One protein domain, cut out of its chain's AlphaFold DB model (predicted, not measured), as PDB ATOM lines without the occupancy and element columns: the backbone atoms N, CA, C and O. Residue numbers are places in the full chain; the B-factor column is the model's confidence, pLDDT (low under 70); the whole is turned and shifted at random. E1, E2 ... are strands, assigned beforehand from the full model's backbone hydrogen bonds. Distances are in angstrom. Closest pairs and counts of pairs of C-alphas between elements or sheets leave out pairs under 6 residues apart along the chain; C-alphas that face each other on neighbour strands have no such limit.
ATOM      1  N   LYS A  19     231.041 276.125 199.609       76.69
ATOM      2  CA  LYS A  19     229.708 275.517 199.673       76.69
ATOM      3  C   LYS A  19     229.485 274.681 198.409       76.69
ATOM      4  O   LYS A  19     229.878 275.148 197.341       76.69
ATOM      5  N   PRO A  20     228.813 273.522 198.507       77.62
ATOM      6  CA  PRO A  20     228.502 272.706 197.342       77.62
ATOM      7  C   PRO A  20     227.599 273.468 196.364       77.62
ATOM      8  O   PRO A  20     226.673 274.186 196.776       77.62
ATOM      9  N   ILE A  21     227.882 273.325 195.069       83.38
ATOM     10  CA  ILE A  21     227.138 273.979 193.989       83.38
ATOM     11  C   ILE A  21     225.968 273.073 193.598       83.38
ATOM     12  O   ILE A  21     226.128 271.864 193.447       83.38
ATOM     13  N   ARG A  22     224.775 273.658 193.428       84.94
ATOM     14  CA  ARG A  22     223.577 272.932 192.983       84.94
ATOM     15  C   ARG A  22     223.260 273.250 191.533       84.94
ATOM     16  O   ARG A  22     223.092 274.421 191.183       84.94
ATOM     17  N   LEU A  23     223.121 272.210 190.718       87.69
ATOM     18  CA  LEU A  23     222.846 272.304 189.288       87.69
ATOM     19  C   LEU A  23     221.478 271.713 188.935       87.69
ATOM     20  O   LEU A  23     220.980 270.780 189.572       87.69
ATOM     21  N   CYS A  24     220.879 272.254 187.878       88.00
ATOM     22  CA  CYS A  24     219.644 271.731 187.307       88.00
ATOM     23  C   CYS A  24     219.880 270.375 186.612       88.00
ATOM     24  O   CYS A  24     220.779 270.287 185.775       88.00
ATOM     25  N   PRO A  25     219.027 269.354 186.833       86.75
ATOM     26  CA  PRO A  25     219.164 268.053 186.169       86.75
ATOM     27  C   PRO A  25     218.896 268.095 184.655       86.75
ATOM     28  O   PRO A  25     219.289 267.182 183.942       86.75
ATOM     29  N   ARG A  26     218.215 269.136 184.149       88.00
ATOM     30  CA  ARG A  26     217.899 269.270 182.716       88.00
ATOM     31  C   ARG A  26     218.971 270.007 181.922       88.00
ATOM     32  O   ARG A  26     219.309 269.583 180.828       88.00
ATOM     33  N   CYS A  27     219.454 271.135 182.440       87.44
ATOM     34  CA  CYS A  27     220.334 272.037 181.691       87.44
ATOM     35  C   CYS A  27     221.718 272.234 182.318       87.44
ATOM     36  O   CYS A  27     222.498 273.013 181.781       87.44
ATOM     37  N   MET A  28     222.010 271.583 183.453       85.81
ATOM     38  CA  MET A  28     223.295 271.652 184.171       85.81
ATOM     39  C   MET A  28     223.739 273.065 184.580       85.81
ATOM     40  O   MET A  28     224.881 273.275 184.974       85.81
ATOM     41  N   LYS A  29     222.839 274.050 184.528       86.12
ATOM     42  CA  LYS A  29     223.104 275.418 184.986       86.12
ATOM     43  C   LYS A  29     222.861 275.550 186.492       86.12
ATOM     44  O   LYS A  29     222.029 274.803 187.028       86.12
ATOM     45  N   PRO A  30     223.547 276.488 187.173       84.50
ATOM     46  CA  PRO A  30     223.342 276.730 188.594       84.50
ATOM     47  C   PRO A  30     221.896 277.135 188.874       84.50
ATOM     48  O   PRO A  30     221.292 277.923 188.146       84.50
ATOM     49  N   MET A  31     221.330 276.553 189.926       83.00
ATOM     50  CA  MET A  31     219.947 276.773 190.333       83.00
ATOM     51  C   MET A  31     219.913 277.509 191.675       83.00
ATOM     52  O   MET A  31     220.624 277.141 192.612       83.00
ATOM     53  N   SER A  32     219.078 278.543 191.783       74.94
ATOM     54  CA  SER A  32     218.861 279.258 193.040       74.94
ATOM     55  C   SER A  32     217.722 278.618 193.837       74.94
ATOM     56  O   SER A  32     216.868 277.903 193.307       74.94
ATOM     57  N   ARG A  33     217.703 278.880 195.147       75.62
ATOM     58  CA  ARG A  33     216.514 278.610 195.954       75.62
ATOM     59  C   ARG A  33     215.525 279.763 195.783       75.62
ATOM     60  O   ARG A  33     215.951 280.907 195.944       75.62
ATOM     61  N   PRO A  34     214.240 279.495 195.508       68.94
ATOM     62  CA  PRO A  34     213.213 280.514 195.593       68.94
ATOM     63  C   PRO A  34     213.110 281.000 197.046       68.94
ATOM     64  O   PRO A  34     213.248 280.220 197.991       68.94
ATOM     65  N   ALA A  35     212.886 282.301 197.229       61.41
ATOM     66  CA  ALA A  35     212.848 282.972 198.529       61.41
ATOM     67  C   ALA A  35     211.539 282.719 199.312       61.41
ATOM     68  O   ALA A  35     210.996 283.627 199.935       61.41
ATOM     69  N   PRO A  44     208.884 270.694 201.646       70.44
ATOM     70  CA  PRO A  44     209.985 270.306 200.803       70.44
ATOM     71  C   PRO A  44     210.542 271.582 200.141       70.44
ATOM     72  O   PRO A  44     209.827 272.536 199.837       70.44
ATOM     73  N   LYS A  45     211.873 271.676 200.055       75.31
ATOM     74  CA  LYS A  45     212.538 272.867 199.510       75.31
ATOM     75  C   LYS A  45     212.418 272.817 197.996       75.31
ATOM     76  O   LYS A  45     213.245 272.166 197.359       75.31
ATOM     77  N   ASP A  46     211.409 273.476 197.451       78.06
ATOM     78  CA  ASP A  46     211.279 273.651 196.011       78.06
ATOM     79  C   ASP A  46     212.454 274.463 195.470       78.06
ATOM     80  O   ASP A  46     212.913 275.419 196.098       78.06
ATOM     81  N   PHE A  47     212.954 274.083 194.301       83.06
ATOM     82  CA  PHE A  47     213.942 274.838 193.550       83.06
ATOM     83  C   PHE A  47     213.436 275.105 192.140       83.06
ATOM     84  O   PHE A  47     212.792 274.246 191.538       83.06
ATOM     85  N   THR A  48     213.783 276.270 191.593       83.06
ATOM     86  CA  THR A  48     213.354 276.675 190.251       83.06
ATOM     87  C   THR A  48     214.558 277.074 189.406       83.06
ATOM     88  O   THR A  48     215.376 277.899 189.809       83.06
ATOM     89  N   CYS A  49     214.673 276.502 188.207       86.38
ATOM     90  CA  CYS A  49     215.671 276.901 187.220       86.38
ATOM     91  C   CYS A  49     215.162 278.084 186.394       86.38
ATOM     92  O   CYS A  49     214.234 277.913 185.605       86.38
ATOM     93  N   TYR A  50     215.839 279.232 186.446       83.94
ATOM     94  CA  TYR A  50     215.517 280.370 185.571       83.94
ATOM     95  C   TYR A  50     215.853 280.138 184.091       83.94
ATOM     96  O   TYR A  50     215.375 280.867 183.233       83.94
ATOM     97  N   HIS A  51     216.665 279.126 183.769       85.69
ATOM     98  CA  HIS A  51     217.090 278.881 182.390       85.69
ATOM     99  C   HIS A  51     216.182 277.932 181.607       85.69
ATOM    100  O   HIS A  51     216.075 278.078 180.397       85.69
ATOM    101  N   CYS A  52     215.590 276.926 182.258       87.38
ATOM    102  CA  CYS A  52     214.755 275.922 181.580       87.38
ATOM    103  C   CYS A  52     213.357 275.763 182.188       87.38
ATOM    104  O   CYS A  52     212.584 274.936 181.712       87.38
ATOM    105  N   GLY A  53     213.045 276.499 183.258       85.44
ATOM    106  CA  GLY A  53     211.750 276.419 183.931       85.44
ATOM    107  C   GLY A  53     211.526 275.139 184.739       85.44
ATOM    108  O   GLY A  53     210.405 274.889 185.162       85.44
ATOM    109  N   TYR A  54     212.555 274.311 184.963       87.38
ATOM    110  CA  TYR A  54     212.431 273.156 185.857       87.38
ATOM    111  C   TYR A  54     212.095 273.619 187.277       87.38
ATOM    112  O   TYR A  54     212.859 274.395 187.851       87.38
ATOM    113  N   SER A  55     211.004 273.099 187.835       84.62
ATOM    114  CA  SER A  55     210.622 273.247 189.235       84.62
ATOM    115  C   SER A  55     210.605 271.883 189.922       84.62
ATOM    116  O   SER A  55     210.079 270.904 189.385       84.62
ATOM    117  N   GLY A  56     211.210 271.801 191.104       85.12
ATOM    118  CA  GLY A  56     211.147 270.598 191.925       85.12
ATOM    119  C   GLY A  56     212.225 270.511 192.995       85.12
ATOM    120  O   GLY A  56     213.013 271.425 193.215       85.12
ATOM    121  N   HIS A  57     212.258 269.357 193.652       82.62
ATOM    122  CA  HIS A  57     213.101 269.081 194.818       82.62
ATOM    123  C   HIS A  57     214.443 268.443 194.468       82.62
ATOM    124  O   HIS A  57     215.306 268.295 195.334       82.62
ATOM    125  N   PHE A  58     214.598 268.016 193.215       85.25
ATOM    126  CA  PHE A  58     215.748 267.253 192.760       85.25
ATOM    127  C   PHE A  58     216.787 268.175 192.120       85.25
ATOM    128  O   PHE A  58     216.473 268.984 191.247       85.25
ATOM    129  N   PHE A  59     218.037 268.032 192.546       86.94
ATOM    130  CA  PHE A  59     219.174 268.796 192.045       86.94
ATOM    131  C   PHE A  59     220.416 267.911 192.009       86.94
ATOM    132  O   PHE A  59     220.510 266.924 192.738       86.94
ATOM    133  N   VAL A  60     221.371 268.283 191.162       87.62
ATOM    134  CA  VAL A  60     222.694 267.657 191.131       87.62
ATOM    135  C   VAL A  60     223.614 268.474 192.029       87.62
ATOM    136  O   VAL A  60     223.708 269.691 191.866       87.62
ATOM    137  N   GLU A  61     224.246 267.820 192.997       86.25
ATOM    138  CA  GLU A  61     225.239 268.437 193.874       86.25
ATOM    139  C   GLU A  61     226.638 268.166 193.317       86.25
ATOM    140  O   GLU A  61     226.949 267.029 192.968       86.25
ATOM    141  N   VAL A  62     227.444 269.218 193.187       84.94
ATOM    142  CA  VAL A  62     228.828 269.130 192.711       84.94
ATOM    143  C   VAL A  62     229.740 269.788 193.733       84.94
ATOM    144  O   VAL A  62     229.503 270.930 194.154       84.94
ATOM    145  N   ASP A  63     230.786 269.064 194.113       81.38
ATOM    146  CA  ASP A  63     231.816 269.564 195.004       81.38
ATOM    147  C   ASP A  63     232.761 270.508 194.246       81.38
ATOM    148  O   ASP A  63     233.361 270.122 193.239       81.38
ATOM    149  N   PRO A  64     232.940 271.756 194.716       69.19
ATOM    150  CA  PRO A  64     233.846 272.705 194.074       69.19
ATOM    151  C   PRO A  64     235.317 272.286 194.192       69.19
ATOM    152  O   PRO A  64     236.150 272.801 193.459       69.19
ATOM    153  N   SER A  65     235.650 271.328 195.068       66.81
ATOM    154  CA  SER A  65     237.015 270.818 195.238       66.81
ATOM    155  C   SER A  65     237.530 269.992 194.057       66.81
ATOM    156  O   SER A  65     238.733 269.753 193.981       66.81
ATOM    157  N   GLU A  66     236.648 269.556 193.156       60.62
ATOM    158  CA  GLU A  66     237.006 268.798 191.947       60.62
ATOM    159  C   GLU A  66     236.986 269.662 190.676       60.62
ATOM    160  O   GLU A  66     237.338 269.195 189.593       60.62
ATOM    161  N   VAL A  67     236.584 270.931 190.797       56.22
ATOM    162  CA  VAL A  67     236.495 271.874 189.682       56.22
ATOM    163  C   VAL A  67     237.611 272.894 189.845       56.22
ATOM    164  O   VAL A  67     237.611 273.655 190.809       56.22
TER     165      VAL A  67
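This is residues 19 to 35 and 44 to 67 of the 97 residues of an uncharacterized protein of Lokiarchaeota archaeon (strain CR_4) (UniProt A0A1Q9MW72). With little regular structure, the model is mostly loops: two turns of chain, residues 24 to 30 and 48 to 55, fold back side by side, and a short two-stranded ribbon of E1 and E2 joins the beginning of the first to the end of the second. The printed part has 41 residues, with no named helix and two antiparallel strands, E1 then E2; the class is all strand, with 6 residues in named elements. It is compact, with a radius of gyration of the C-alphas of 10.0 A and spans of 27 by 20 by 15 A.

E1, residues 21 to 23, and E2, residues 60 to 62, are antiparallel neighbours at 148 degrees. C-alphas 22 and 61 face each other at 4.9 A. N 23 and O 60, 2.8 A apart, are within hydrogen-bond range. Residues 47 to 48 pair antiparallel with residues 55 to 56.

E1 begins at C-alpha 21 (227.138, 273.979, 193.989) and is 6.6 A long. E2 is 6.5 A long and ends at C-alpha 62 (228.828, 269.130, 192.711).

The farthest C-alphas, of Pro 44 and Val 67, are 28.8 A apart. Residues 36 to 43 are not printed; C-alphas 35 and 44 are 13.2 A apart across this cut, which lies in the link from E1 to E2. Residues 34 to 35 and 64 to 67 have pLDDT under 70.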